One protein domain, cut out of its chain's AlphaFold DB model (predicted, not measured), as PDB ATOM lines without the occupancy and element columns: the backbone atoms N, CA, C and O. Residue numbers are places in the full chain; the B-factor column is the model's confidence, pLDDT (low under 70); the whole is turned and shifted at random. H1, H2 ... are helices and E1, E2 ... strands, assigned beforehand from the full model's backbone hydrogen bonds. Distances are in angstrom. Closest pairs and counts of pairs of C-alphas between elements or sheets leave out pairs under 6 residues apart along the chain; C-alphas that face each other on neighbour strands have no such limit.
ATOM      1  N   ALA A  17      10.312   0.676   9.939       89.00
ATOM      2  CA  ALA A  17       9.747   0.767  11.275       89.00
ATOM      3  C   ALA A  17       9.446   2.219  11.657       89.00
ATOM      4  O   ALA A  17      10.063   3.161  11.153       89.00
ATOM      5  N   ASP A  18       8.516   2.363  12.595       91.88
ATOM      6  CA  ASP A  18       8.178   3.624  13.238       91.88
ATOM      7  C   ASP A  18       8.750   3.613  14.659       91.88
ATOM      8  O   ASP A  18       8.697   2.594  15.355       91.88
ATOM      9  N   GLY A  19       9.318   4.731  15.091       91.06
ATOM     10  CA  GLY A  19       9.944   4.857  16.403       91.06
ATOM     11  C   GLY A  19       9.882   6.282  16.932       91.06
ATOM     12  O   GLY A  19       9.427   7.190  16.247       91.06
ATOM     13  N   CYS A  20      10.354   6.484  18.158       93.12
ATOM     14  CA  CYS A  20      10.421   7.804  18.774       93.12
ATOM     15  C   CYS A  20      11.702   7.973  19.598       93.12
ATOM     16  O   CYS A  20      12.302   6.996  20.054       93.12
ATOM     17  N   THR A  21      12.129   9.221  19.784       93.56
ATOM     18  CA  THR A  21      13.264   9.588  20.641       93.56
ATOM     19  C   THR A  21      12.924  10.819  21.477       93.56
ATOM     20  O   THR A  21      12.189  11.682  21.013       93.56
ATOM     21  N   ALA A  22      13.421  10.917  22.707       95.06
ATOM     22  CA  ALA A  22      13.217  12.091  23.551       95.06
ATOM     23  C   ALA A  22      14.317  13.141  23.349       95.06
ATOM     24  O   ALA A  22      15.481  12.802  23.119       95.06
ATOM     25  N   PHE A  23      13.932  14.409  23.463       94.44
ATOM     26  CA  PHE A  23      14.801  15.577  23.351       94.44
ATOM     27  C   PHE A  23      14.400  16.648  24.372       94.44
ATOM     28  O   PHE A  23      13.219  16.960  24.501       94.44
ATOM     29  N   ASP A  24      15.386  17.262  25.026       94.00
ATOM     30  CA  ASP A  24      15.177  18.419  25.903       94.00
ATOM     31  C   ASP A  24      15.473  19.726  25.168       94.00
ATOM     32  O   ASP A  24      16.578  19.920  24.652       94.00
ATOM     33  N   ASP A  25      14.524  20.667  25.185       89.94
ATOM     34  CA  ASP A  25      14.795  22.027  24.722       89.94
ATOM     35  C   ASP A  25      15.683  22.757  25.746       89.94
ATOM     36  O   ASP A  25      15.243  23.033  26.866       89.94
ATOM     37  N   PRO A  26      16.925  23.143  25.391       84.69
ATOM     38  CA  PRO A  26      17.824  23.825  26.318       84.69
ATOM     39  C   PRO A  26      17.328  25.216  26.742       84.69
ATOM     40  O   PRO A  26      17.871  25.786  27.690       84.69
ATOM     41  N   VAL A  27      16.353  25.800  26.034       82.31
ATOM     42  CA  VAL A  27      15.811  27.131  26.336       82.31
ATOM     43  C   VAL A  27      14.676  27.055  27.355       82.31
ATOM     44  O   VAL A  27      14.673  27.832  28.311       82.31
ATOM     45  N   THR A  28      13.712  26.157  27.155       86.38
ATOM     46  CA  THR A  28      12.534  26.024  28.031       86.38
ATOM     47  C   THR A  28      12.737  24.998  29.145       86.38
ATOM     48  O   THR A  28      12.100  25.110  30.191       86.38
ATOM     49  N   GLY A  29      13.642  24.033  28.951       87.81
ATOM     50  CA  GLY A  29      13.822  22.875  29.826       87.81
ATOM     51  C   GLY A  29      12.706  21.835  29.703       87.81
ATOM     52  O   GLY A  29      12.606  20.964  30.562       87.81
ATOM     53  N   GLU A  30      11.843  21.945  28.688       91.38
ATOM     54  CA  GLU A  30      10.768  20.987  28.425       91.38
ATOM     55  C   GLU A  30      11.274  19.802  27.593       91.38
ATOM     56  O   GLU A  30      12.047  19.978  26.645       91.38
ATOM     57  N   THR A  31      10.792  18.605  27.930       93.75
ATOM     58  CA  THR A  31      11.077  17.363  27.205       93.75
ATOM     59  C   THR A  31      10.002  17.100  26.152       93.75
ATOM     60  O   THR A  31       8.804  17.092  26.453       93.75
ATOM     61  N   PHE A  32      10.438  16.833  24.926       94.69
ATOM     62  CA  PHE A  32       9.601  16.510  23.773       94.69
ATOM     63  C   PHE A  32       9.883  15.089  23.288       94.69
ATOM     64  O   PHE A  32      11.032  14.645  23.280       94.69
ATOM     65  N   ILE A  33       8.838  14.398  22.833       97.06
ATOM     66  CA  ILE A  33       8.959  13.120  22.131       97.06
ATOM     67  C   ILE A  33       8.957  13.401  20.639       97.06
ATOM     68  O   ILE A  33       8.044  14.025  20.117       97.06
ATOM     69  N   LEU A  34      10.005  12.971  19.956       95.81
ATOM     70  CA  LEU A  34      10.204  13.165  18.533       95.81
ATOM     71  C   LEU A  34       9.857  11.864  17.809       95.81
ATOM     72  O   LEU A  34      10.624  10.901  17.865       95.81
ATOM     73  N   ASP A  35       8.709  11.836  17.141       95.06
ATOM     74  CA  ASP A  35       8.218  10.671  16.413       95.06
ATOM     75  C   ASP A  35       8.830  10.616  15.009       95.06
ATOM     76  O   ASP A  35       8.830  11.597  14.262       95.06
ATOM     77  N   VAL A  36       9.368   9.456  14.646       94.00
ATOM     78  CA  VAL A  36      10.013   9.184  13.361       94.00
ATOM     79  C   VAL A  36       9.348   7.964  12.737       94.00
ATOM     80  O   VAL A  36       9.620   6.819  13.100       94.00
ATOM     81  N   PHE A  37       8.490   8.220  11.764       93.19
ATOM     82  CA  PHE A  37       7.835   7.213  10.945       93.19
ATOM     83  C   PHE A  37       8.647   6.884   9.686       93.19
ATOM     84  O   PHE A  37       9.422   7.711   9.185       93.19
ATOM     85  N   GLN A  38       8.438   5.680   9.154       90.62
ATOM     86  CA  GLN A  38       9.055   5.185   7.918       90.62
ATOM     87  C   GLN A  38      10.598   5.181   7.943       90.62
ATOM     88  O   GLN A  38      11.261   5.421   6.924       90.62
ATOM     89  N   ALA A  39      11.187   4.907   9.109       88.50
ATOM     90  CA  ALA A  39      12.627   4.754   9.270       88.50
ATOM     91  C   ALA A  39      13.084   3.349   8.854       88.50
ATOM     92  O   ALA A  39      12.330   2.382   8.918       88.50
ATOM     93  N   LEU A  40      14.344   3.216   8.440       88.25
ATOM     94  CA  LEU A  40      14.947   1.902   8.211       88.25
ATOM     95  C   LEU A  40      15.374   1.303   9.554       88.25
ATOM     96  O   LEU A  40      16.188   1.906  10.256       88.25
ATOM     97  N   ASP A  41      14.867   0.116   9.889       86.62
ATOM     98  CA  ASP A  41      15.251  -0.582  11.115       86.62
ATOM     99  C   ASP A  41      16.670  -1.144  10.989       86.62
ATOM    100  O   ASP A  41      16.928  -2.182  10.376       86.62
ATOM    101  N   MET A  42      17.606  -0.415  11.590       82.44
ATOM    102  CA  MET A  42      19.020  -0.766  11.640       82.44
ATOM    103  C   MET A  42      19.455  -1.220  13.038       82.44
ATOM    104  O   MET A  42      20.654  -1.332  13.276       82.44
ATOM    105  N   THR A  43      18.527  -1.516  13.956       77.06
ATOM    106  CA  THR A  43      18.836  -1.837  15.366       77.06
ATOM    107  C   THR A  43      19.782  -3.035  15.539       77.06
ATOM    108  O   THR A  43      20.519  -3.119  16.521       77.06
ATOM    109  N   GLY A  44      19.821  -3.948  14.561       71.38
ATOM    110  CA  GLY A  44      20.756  -5.077  14.533       71.38
ATOM    111  C   GLY A  44      22.177  -4.757  14.038       71.38
ATOM    112  O   GLY A  44      23.079  -5.553  14.291       71.38
ATOM    113  N   ASP A  45      22.391  -3.634  13.344       69.25
ATOM    114  CA  ASP A  45      23.648  -3.314  12.637       69.25
ATOM    115  C   ASP A  45      24.279  -1.974  13.063       69.25
ATOM    116  O   ASP A  45      25.504  -1.838  13.070       69.25
ATOM    117  N   LEU A  46      23.457  -0.977  13.394       66.56
ATOM    118  CA  LEU A  46      23.862   0.367  13.790       66.56
ATOM    119  C   LEU A  46      23.253   0.648  15.167       66.56
ATOM    120  O   LEU A  46      22.047   0.836  15.281       66.56
ATOM    121  N   GLN A  47      24.083   0.631  16.212       60.91
ATOM    122  CA  GLN A  47      23.601   0.883  17.574       60.91
ATOM    123  C   GLN A  47      23.542   2.377  17.894       60.91
ATOM    124  O   GLN A  47      22.536   2.805  18.431       60.91
ATOM    125  N   ASP A  48      24.552   3.162  17.498       68.56
ATOM    126  CA  ASP A  48      24.588   4.621  17.655       68.56
ATOM    127  C   ASP A  48      25.605   5.251  16.681       68.56
ATOM    128  O   ASP A  48      26.675   4.667  16.462       68.56
ATOM    129  N   PRO A  49      25.346   6.449  16.119       76.50
ATOM    130  CA  PRO A  49      24.137   7.269  16.266       76.50
ATOM    131  C   PRO A  49      23.023   6.889  15.274       76.50
ATOM    132  O   PRO A  49      23.300   6.419  14.168       76.50
ATOM    133  N   SER A  50      21.763   7.177  15.623       86.00
ATOM    134  CA  SER A  50      20.647   7.152  14.667       86.00
ATOM    135  C   SER A  50      20.825   8.222  13.583       86.00
ATOM    136  O   SER A  50      21.294   9.330  13.845       86.00
ATOM    137  N   LEU A  51      20.439   7.898  12.347       88.56
ATOM    138  CA  LEU A  51      20.546   8.811  11.210       88.56
ATOM    139  C   LEU A  51      19.164   9.307  10.798       88.56
ATOM    140  O   LEU A  51      18.296   8.514  10.443       88.56
ATOM    141  N   LEU A  52      18.991  10.626  10.784       89.75
ATOM    142  CA  LEU A  52      17.793  11.268  10.258       89.75
ATOM    143  C   LEU A  52      18.024  11.677   8.808       89.75
ATOM    144  O   LEU A  52      19.049  12.275   8.483       89.75
ATOM    145  N   CYS A  53      17.058  11.385   7.939       90.12
ATOM    146  CA  CYS A  53      17.075  11.853   6.561       90.12
ATOM    147  C   CYS A  53      16.576  13.309   6.508       90.12
ATOM    148  O   CYS A  53      15.377  13.539   6.692       90.12
ATOM    149  N   PRO A  54      17.426  14.307   6.187       91.44
ATOM    150  CA  PRO A  54      17.002  15.710   6.162       91.44
ATOM    151  C   PRO A  54      15.864  15.982   5.174       91.44
ATOM    152  O   PRO A  54      15.079  16.906   5.366       91.44
ATOM    153  N   ASN A  55      15.761  15.182   4.111       88.50
ATOM    154  CA  ASN A  55      14.719  15.341   3.101       88.50
ATOM    155  C   ASN A  55      13.356  14.823   3.573       88.50
ATOM    156  O   ASN A  55      12.356  15.440   3.224       88.50
ATOM    157  N   GLN A  56      13.306  13.768   4.395       89.62
ATOM    158  CA  GLN A  56      12.049  13.330   5.019       89.62
ATOM    159  C   GLN A  56      11.535  14.384   6.007       89.62
ATOM    160  O   GLN A  56      10.355  14.716   5.981       89.62
ATOM    161  N   LEU A  57      12.431  14.987   6.799       91.94
ATOM    162  CA  LEU A  57      12.080  16.092   7.702       91.94
ATOM    163  C   LEU A  57      11.509  17.298   6.932       91.94
ATOM    164  O   LEU A  57      10.469  17.844   7.290       91.94
ATOM    165  N   ARG A  58      12.171  17.705   5.836       90.25
ATOM    166  CA  ARG A  58      11.701  18.806   4.975       90.25
ATOM    167  C   ARG A  58      10.364  18.494   4.304       90.25
ATOM    168  O   ARG A  58       9.541  19.394   4.169       90.25
ATOM    169  N   ALA A  59      10.151  17.246   3.888       84.81
ATOM    170  CA  ALA A  59       8.881  16.807   3.318       84.81
ATOM    171  C   ALA A  59       7.735  16.869   4.341       84.81
ATOM    172  O   ALA A  59       6.617  17.194   3.958       84.81
ATOM    173  N   ASN A  60       8.038  16.671   5.628       88.00
ATOM    174  CA  ASN A  60       7.095  16.850   6.733       88.00
ATOM    175  C   ASN A  60       6.955  18.319   7.199       88.00
ATOM    176  O   ASN A  60       6.452  18.599   8.280       88.00
ATOM    177  N   GLY A  61       7.434  19.289   6.410       84.81
ATOM    178  CA  GLY A  61       7.257  20.718   6.686       84.81
ATOM    179  C   GLY A  61       8.241  21.330   7.692       84.81
ATOM    180  O   GLY A  61       8.142  22.525   7.987       84.81
ATOM    181  N   LEU A  62       9.224  20.570   8.189       90.00
ATOM    182  CA  LEU A  62      10.258  21.097   9.080       90.00
ATOM    183  C   LEU A  62      11.310  21.889   8.290       90.00
ATOM    184  O   LEU A  62      11.706  21.540   7.175       90.00
ATOM    185  N   ILE A  63      11.832  22.954   8.898       92.19
ATOM    186  CA  ILE A  63      12.893  23.772   8.305       92.19
ATOM    187  C   ILE A  63      14.242  23.254   8.801       92.19
ATOM    188  O   ILE A  63      14.641  23.517   9.934       92.19
ATOM    189  N   VAL A  64      14.955  22.529   7.938       92.56
ATOM    190  CA  VAL A  64      16.258  21.925   8.257       92.56
ATOM    191  C   VAL A  64      17.399  22.719   7.627       92.56
ATOM    192  O   VAL A  64      17.536  22.752   6.400       92.56
ATOM    193  N   ASP A  65      18.243  23.306   8.471       93.00
ATOM    194  CA  ASP A  65      19.501  23.959   8.106       93.00
ATOM    195  C   ASP A  65      20.662  23.143   8.684       93.00
ATOM    196  O   ASP A  65      21.092  23.342   9.817       93.00
ATOM    197  N   ASP A  66      21.134  22.173   7.906       89.56
ATOM    198  CA  ASP A  66      22.189  21.223   8.264       89.56
ATOM    199  C   ASP A  66      23.600  21.713   7.898       89.56
ATOM    200  O   ASP A  66      24.584  21.010   8.141       89.56
ATOM    201  N   VAL A  67      23.720  22.935   7.360       90.19
ATOM    202  CA  VAL A  67      25.001  23.554   7.005       90.19
ATOM    203  C   VAL A  67      25.723  23.983   8.283       90.19
ATOM    204  O   VAL A  67      25.233  24.847   9.001       90.19
ATOM    205  N   PRO A  68      26.930  23.481   8.580       89.88
ATOM    206  CA  PRO A  68      27.646  23.956   9.751       89.88
ATOM    207  C   PRO A  68      27.981  25.443   9.648       89.88
ATOM    208  O   PRO A  68      28.430  25.921   8.600       89.88
ATOM    209  N   LYS A  69      27.850  26.174  10.761       87.38
ATOM    210  CA  LYS A  69      28.033  27.641  10.807       87.38
ATOM    211  C   LYS A  69      29.344  28.112  10.164       87.38
ATOM    212  O   LYS A  69      29.372  29.154   9.513       87.38
ATOM    213  N   HIS A  70      30.420  27.334  10.304       85.38
ATOM    214  CA  HIS A  70      31.741  27.657   9.758       85.38
ATOM    215  C   HIS A  70      31.890  27.405   8.243       85.38
ATOM    216  O   HIS A  70      32.763  28.007   7.621       85.38
ATOM    217  N   LEU A  71      31.051  26.553   7.637       86.25
ATOM    218  CA  LEU A  71      31.018  26.286   6.186       86.25
ATOM    219  C   LEU A  71      30.025  27.192   5.442       86.25
ATOM    220  O   LEU A  71      29.993  27.236   4.208       86.25
ATOM    221  N   CYS A  72      29.216  27.941   6.187       83.62
ATOM    222  CA  CYS A  72      28.231  28.849   5.636       83.62
ATOM    223  C   CYS A  72      28.896  30.118   5.064       83.62
ATOM    224  O   CYS A  72      29.356  30.988   5.806       83.62
ATOM    225  N   HIS A  73      28.899  30.263   3.735       74.44
ATOM    226  CA  HIS A  73      29.564  31.368   3.023       74.44
ATOM    227  C   HIS A  73      29.096  32.770   3.451       74.44
ATOM    228  O   HIS A  73      29.863  33.726   3.369       74.44
ATOM    229  N   ASN A  74      27.847  32.907   3.905       80.00
ATOM    230  CA  ASN A  74      27.258  34.184   4.312       80.00
ATOM    231  C   ASN A  74      27.145  34.345   5.843       80.00
ATOM    232  O   ASN A  74      26.616  35.359   6.291       80.00
ATOM    233  N   ARG A  75      27.628  33.369   6.632       73.31
ATOM    234  CA  ARG A  75      27.520  33.312   8.106       73.31
ATOM    235  C   ARG A  75      26.088  33.408   8.661       73.31
ATOM    236  O   ARG A  75      25.917  33.791   9.813       73.31
ATOM    237  N   LYS A  76      25.065  33.079   7.865       85.00
ATOM    238  CA  LYS A  76      23.653  33.140   8.286       85.00
ATOM    239  C   LYS A  76      23.074  31.801   8.726       85.00
ATOM    240  O   LYS A  76      21.933  31.782   9.173       85.00
ATOM    241  N   SER A  77      23.814  30.701   8.574       88.31
ATOM    242  CA  SER A  77      23.293  29.396   8.965       88.31
ATOM    243  C   SER A  77      22.992  29.367  10.462       88.31
ATOM    244  O   SER A  77      23.808  29.743  11.308       88.31
ATOM    245  N   THR A  78      21.786  28.915  10.755       91.19
ATOM    246  CA  THR A  78      21.290  28.624  12.090       91.19
ATOM    247  C   THR A  78      21.838  27.301  12.611       91.19
ATOM    248  O   THR A  78      21.964  27.163  13.825       91.19
ATOM    249  N   HIS A  79      22.234  26.390  11.707       94.25
ATOM    250  CA  HIS A  79      22.688  25.028  11.997       94.25
ATOM    251  C   HIS A  79      21.730  24.345  12.987       94.25
ATOM    252  O   HIS A  79      22.057  24.127  14.150       94.25
ATOM    253  N   SER A  80      20.478  24.159  12.557       95.44
ATOM    254  CA  SER A  80      19.363  23.730  13.410       95.44
ATOM    255  C   SER A  80      18.209  23.121  12.604       95.44
ATOM    256  O   SER A  80      18.081  23.371  11.403       95.44
ATOM    257  N   ILE A  81      17.348  22.368  13.283       95.81
ATOM    258  CA  ILE A  81      16.037  21.921  12.798       95.81
ATOM    259  C   ILE A  81      14.977  22.786  13.488       95.81
ATOM    260  O   ILE A  81      14.967  22.903  14.711       95.81
ATOM    261  N   TYR A  82      14.098  23.423  12.720       94.88
ATOM    262  CA  TYR A  82      13.029  24.269  13.245       94.88
ATOM    263  C   TYR A  82      11.656  23.705  12.889       94.88
ATOM    264  O   TYR A  82      11.393  23.405  11.723       94.88
ATOM    265  N   ILE A  83      10.792  23.604  13.898       91.69
ATOM    266  CA  ILE A  83       9.430  23.070  13.822       91.69
ATOM    267  C   ILE A  83       8.458  24.254  13.956       91.69
ATOM    268  O   ILE A  83       8.271  24.773  15.062       91.69
ATOM    269  N   PRO A  84       7.863  24.737  12.848       85.38
ATOM    270  CA  PRO A  84       7.087  25.976  12.856       85.38
ATOM    271  C   PRO A  84       5.842  25.934  13.743       85.38
ATOM    272  O   PRO A  84       5.542  26.934  14.393       85.38
ATOM    273  N   GLU A  85       5.148  24.796  13.781       83.88
ATOM    274  CA  GLU A  85       3.878  24.634  14.503       83.88
ATOM    275  C   GLU A  85       4.034  24.871  16.004       83.88
ATOM    276  O   GLU A  85       3.232  25.572  16.618       83.88
ATOM    277  N   MET A  86       5.128  24.365  16.573       81.75
ATOM    278  CA  MET A  86       5.436  24.497  17.996       81.75
ATOM    279  C   MET A  86       6.386  25.657  18.301       81.75
ATOM    280  O   MET A  86       6.645  25.956  19.461       81.75
ATOM    281  N   LYS A  87       6.924  26.316  17.264       87.50
ATOM    282  CA  LYS A  87       8.027  27.287  17.370       87.50
ATOM    283  C   LYS A  87       9.268  26.714  18.078       87.50
ATOM    284  O   LYS A  87      10.059  27.473  18.636       87.50
ATOM    285  N   LEU A  88       9.460  25.397  18.009       89.62
ATOM    286  CA  LEU A  88      10.576  24.679  18.624       89.62
ATOM    287  C   LEU A  88      11.798  24.695  17.694       89.62
ATOM    288  O   LEU A  88      11.674  24.488  16.483       89.62
ATOM    289  N   ARG A  89      12.992  24.942  18.246       93.44
ATOM    290  CA  ARG A  89      14.257  24.933  17.494       93.44
ATOM    291  C   ARG A  89      15.270  23.988  18.130       93.44
ATOM    292  O   ARG A  89      15.872  24.309  19.147       93.44
ATOM    293  N   ILE A  90      15.545  22.885  17.446       94.69
ATOM    294  CA  ILE A  90      16.569  21.913  17.818       94.69
ATOM    295  C   ILE A  90      17.901  22.369  17.218       94.69
ATOM    296  O   ILE A  90      18.100  22.332  16.001       94.69
ATOM    297  N   SER A  91      18.813  22.855  18.056       93.62
ATOM    298  CA  SER A  91      20.141  23.288  17.602       93.62
ATOM    299  C   SER A  91      21.019  22.072  17.299       93.62
ATOM    300  O   SER A  91      21.080  21.148  18.104       93.62
ATOM    301  N   LEU A  92      21.702  22.077  16.151       93.56
ATOM    302  CA  LEU A  92      22.616  21.004  15.769       93.56
ATOM    303  C   LEU A  92      24.041  21.335  16.215       93.56
ATOM    304  O   LEU A  92      24.516  22.468  16.110       93.56
ATOM    305  N   GLU A  93      24.746  20.309  16.658       91.62
ATOM    306  CA  GLU A  93      26.153  20.333  17.015       91.62
ATOM    307  C   GLU A  93      26.957  19.455  16.053       91.62
ATOM    308  O   GLU A  93      26.431  18.549  15.402       91.62
ATOM    309  N   LEU A  94      28.251  19.748  15.930       90.81
ATOM    310  CA  LEU A  94      29.166  18.933  15.137       90.81
ATOM    311  C   LEU A  94      29.854  17.887  16.007       90.81
ATOM    312  O   LEU A  94      30.658  18.231  16.873       90.81
ATOM    313  N   GLN A  95      29.644  16.617  15.678       84.88
ATOM    314  CA  GLN A  95      30.457  15.508  16.159       84.88
ATOM    315  C   GLN A  95      31.368  15.032  15.019       84.88
ATOM    316  O   GLN A  95      30.992  14.242  14.151       84.88
ATOM    317  N   GLY A  96      32.586  15.579  14.977       84.25
ATOM    318  CA  GLY A  96      33.485  15.411  13.834       84.25
ATOM    319  C   GLY A  96      32.941  16.135  12.599       84.25
ATOM    320  O   GLY A  96      32.889  17.363  12.577       84.25
ATOM    321  N   VAL A  97      32.550  15.377  11.572       80.62
ATOM    322  CA  VAL A  97      31.914  15.908  10.347       80.62
ATOM    323  C   VAL A  97      30.391  15.751  10.343       80.62
ATOM    324  O   VAL A  97      29.739  16.243   9.426       80.62
ATOM    325  N   MET A  98      29.831  15.061  11.339       85.25
ATOM    326  CA  MET A  98      28.402  14.769  11.421       85.25
ATOM    327  C   MET A  98      27.681  15.873  12.194       85.25
ATOM    328  O   MET A  98      28.100  16.227  13.295       85.25
ATOM    329  N   SER A  99      26.600  16.400  11.621       91.81
ATOM    330  CA  SER A  99      25.671  17.311  12.298       91.81
ATOM    331  C   SER A  99      24.596  16.494  13.014       91.81
ATOM    332  O   SER A  99      23.935  15.683  12.370       91.81
ATOM    333  N   GLY A 100      24.394  16.719  14.311       92.31
ATOM    334  CA  GLY A 100      23.391  16.003  15.104       92.31
ATOM    335  C   GLY A 100      23.003  16.753  16.374       92.31
ATOM    336  O   GLY A 100      23.501  17.845  16.626       92.31
ATOM    337  N   PHE A 101      22.111  16.180  17.169       93.19
ATOM    338  CA  PHE A 101      21.719  16.691  18.482       93.19
ATOM    339  C   PHE A 101      21.620  15.521  19.464       93.19
ATOM    340  O   PHE A 101      21.592  14.364  19.048       93.19
ATOM    341  N   GLN A 102      21.620  15.821  20.760       91.38
ATOM    342  CA  GLN A 102      21.500  14.797  21.793       91.38
ATOM    343  C   GLN A 102      20.038  14.389  21.962       91.38
ATOM    344  O   GLN A 102      19.176  15.248  22.132       91.38
ATOM    345  N   ALA A 103      19.787  13.086  21.922       91.88
ATOM    346  CA  ALA A 103      18.478  12.484  22.118       91.88
ATOM    347  C   ALA A 103      18.648  11.114  22.792       91.88
ATOM    348  O   ALA A 103      19.744  10.545  22.767       91.88
ATOM    349  N   TRP A 104      17.593  10.585  23.412       91.88
ATOM    350  CA  TRP A 104      17.633   9.273  24.071       91.88
ATOM    351  C   TRP A 104      16.371   8.451  23.818       91.88
ATOM    352  O   TRP A 104      15.395   8.923  23.231       91.88
ATOM    353  N   LEU A 105      16.408   7.187  24.238       91.69
ATOM    354  CA  LEU A 105      15.247   6.305  24.213       91.69
ATOM    355  C   LEU A 105      14.260   6.732  25.316       91.69
ATOM    356  O   LEU A 105      14.618   6.612  26.492       91.69
ATOM    357  N   PRO A 106      13.047   7.199  24.977       94.00
ATOM    358  CA  PRO A 106      12.094   7.667  25.969       94.00
ATOM    359  C   PRO A 106      11.585   6.523  26.848       94.00
ATOM    360  O   PRO A 106      11.408   5.383  26.413       94.00
ATOM    361  N   THR A 107      11.318   6.843  28.106       94.19
ATOM    362  CA  THR A 107      10.615   5.967  29.040       94.19
ATOM    363  C   THR A 107       9.116   5.959  28.747       94.19
ATOM    364  O   THR A 107       8.567   6.914  28.205       94.19
ATOM    365  N   GLN A 108       8.414   4.902  29.170       93.94
ATOM    366  CA  GLN A 108       6.963   4.788  28.967       93.94
ATOM    367  C   GLN A 108       6.189   5.989  29.538       93.94
ATOM    368  O   GLN A 108       5.212   6.439  28.952       93.94
ATOM    369  N   THR A 109       6.646   6.536  30.667       92.44
ATOM    370  CA  THR A 109       6.029   7.717  31.277       92.44
ATOM    371  C   THR A 109       6.232   8.969  30.429       92.44
ATOM    372  O   THR A 109       5.290   9.740  30.289       92.44
ATOM    373  N   GLU A 110       7.412   9.174  29.839       91.69
ATOM    374  CA  GLU A 110       7.662  10.306  28.935       91.69
ATOM    375  C   GLU A 110       6.802  10.190  27.669       91.69
ATOM    376  O   GLU A 110       6.161  11.163  27.294       91.69
ATOM    377  N   ILE A 111       6.675   8.990  27.087       92.44
ATOM    378  CA  ILE A 111       5.783   8.736  25.936       92.44
ATOM    379  C   ILE A 111       4.319   9.074  26.271       92.44
ATOM    380  O   ILE A 111       3.573   9.566  25.440       92.44
ATOM    381  N   GLU A 112       3.864   8.817  27.495       92.44
ATOM    382  CA  GLU A 112       2.463   9.069  27.858       92.44
ATOM    383  C   GLU A 112       2.177  10.522  28.266       92.44
ATOM    384  O   GLU A 112       1.016  10.937  28.267       92.44
ATOM    385  N   THR A 113       3.198  11.291  28.657       91.56
ATOM    386  CA  THR A 113       3.013  12.593  29.324       91.56
ATOM    387  C   THR A 113       3.622  13.781  28.589       91.56
ATOM    388  O   THR A 113       3.104  14.891  28.721       91.56
ATOM    389  N   CYS A 114       4.702  13.575  27.839       93.44
ATOM    390  CA  CYS A 114       5.393  14.635  27.119       93.44
ATOM    391  C   CYS A 114       4.687  14.966  25.800       93.44
ATOM    392  O   CYS A 114       3.864  14.211  25.282       93.44
ATOM    393  N   VAL A 115       5.005  16.136  25.246       93.81
ATOM    394  CA  VAL A 115       4.437  16.575  23.969       93.81
ATOM    395  C   VAL A 115       5.117  15.825  22.829       93.81
ATOM    396  O   VAL A 115       6.342  15.840  22.715       93.81
ATOM    397  N   HIS A 116       4.304  15.204  21.977       93.06
ATOM    398  CA  HIS A 116       4.748  14.510  20.774       93.06
ATOM    399  C   HIS A 116       4.904  15.464  19.593       93.06
ATOM    400  O   HIS A 116       4.053  16.319  19.346       93.06
ATOM    401  N   VAL A 117       5.996  15.296  18.858       93.00
ATOM    402  CA  VAL A 117       6.391  16.085  17.698       93.00
ATOM    403  C   VAL A 117       6.716  15.134  16.562       93.00
ATOM    404  O   VAL A 117       7.714  14.418  16.603       93.00
ATOM    405  N   GLU A 118       5.917  15.175  15.508       93.69
ATOM    406  CA  GLU A 118       6.152  14.357  14.324       93.69
ATOM    407  C   GLU A 118       7.297  14.949  13.489       93.69
ATOM    408  O   GLU A 118       7.190  16.034  12.913       93.69
ATOM    409  N   LEU A 119       8.431  14.252  13.433       91.50
ATOM    410  CA  LEU A 119       9.582  14.665  12.631       91.50
ATOM    411  C   LEU A 119       9.451  14.234  11.171       91.50
ATOM    412  O   LEU A 119       9.824  14.987  10.270       91.50
TER     413      LEU A 119
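Overview. This is residues 17 to 119 of the 459 residues of the protein "Predicted protein" of Phaeodactylum tricornutum (strain CCAP 1055/1) (UniProt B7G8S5). A mixed sheet of two long strands and one short strand, E1 E2 E8, with H2 packed over one face, makes one part of the domain; a smaller sheet, E3 E4 E5, and the hairpin E6 and E7 that continues from E5 make the other. H1 links the two parts, packed along E3 and grazing the first sheet, while residues 43 to 48 stick out as a free loop. The printed part has 103 residues, with elements in the order E1 E2 H1 E3 E4 E5 E6 E7 H2 E8: two named helices and eight named strands, holding under half of the residues. The class is mixed, helices and strands; the whole is compact, with a radius of gyration of the C-alphas of 14.0 A and spans of 43 by 34 by 24 A.

Arrangement. E2, residues 31 to 40, is the inner strand between the edge strands E1, residues 17 to 24, and E8, residues 115 to 118. E1 and E2 are an antiparallel hairpin, with N 21 and O 34 at 3.0 A; E2 bends by 68 degrees at residue 37. E8 is parallel to E2, with N 117 and O 33 at 2.7 A. H2, residues 108 to 113, is on this sheet over E2, at a height over the sheet of 9.2 A, slantwise to the strands at 55 degrees to E2 on the local plane; the closest C-alphas of E2 and H2, those of Ile 33 and Ile 111, are 6.6 A apart. H1, residues 54 to 59, only grazes this sheet with its residues 56 to 57. E3, residues 63 to 65, E4, residues 80 to 83, and E5, residues 88 to 91, form a meander, each strand the antiparallel neighbour of the one before; N 65 and O 80 are 2.9 A apart, N 81 and O 90 2.8 A. H1 is on this second sheet over E3, along the strands at 16 degrees on the local plane, which is only just defined, by 6 C-alphas; the closest C-alphas, those of Arg 58 and Val 64, are 6.4 A apart. E5 runs on into E6, residues 93 to 95, at 35 degrees; E6 and E7, residues 98 to 100, are an antiparallel hairpin, with N 93 and O 100 at 2.8 A. E2 and E4 are apart. In H1 and H2 every O i to N i+4 pair is within hydrogen-bond range.

Along the chain. E1 begins at C-alpha 17 (9.747, 0.767, 11.275) and is 23.6 A long; E2 is 24.8 A long. E4 and E8 are each 10.0 A long, and E8 ends at C-alpha 118 (6.152, 14.357, 14.324).

Size, cuts and confidence. The C-alphas farthest apart, of His 73 and Thr 109, are 43.7 A apart. The printed part has no cut. The links E2 to H1 and E3 to E4 are long. Mean pLDDT of the printed part is 88.6; residues 45 to 48 are under 70.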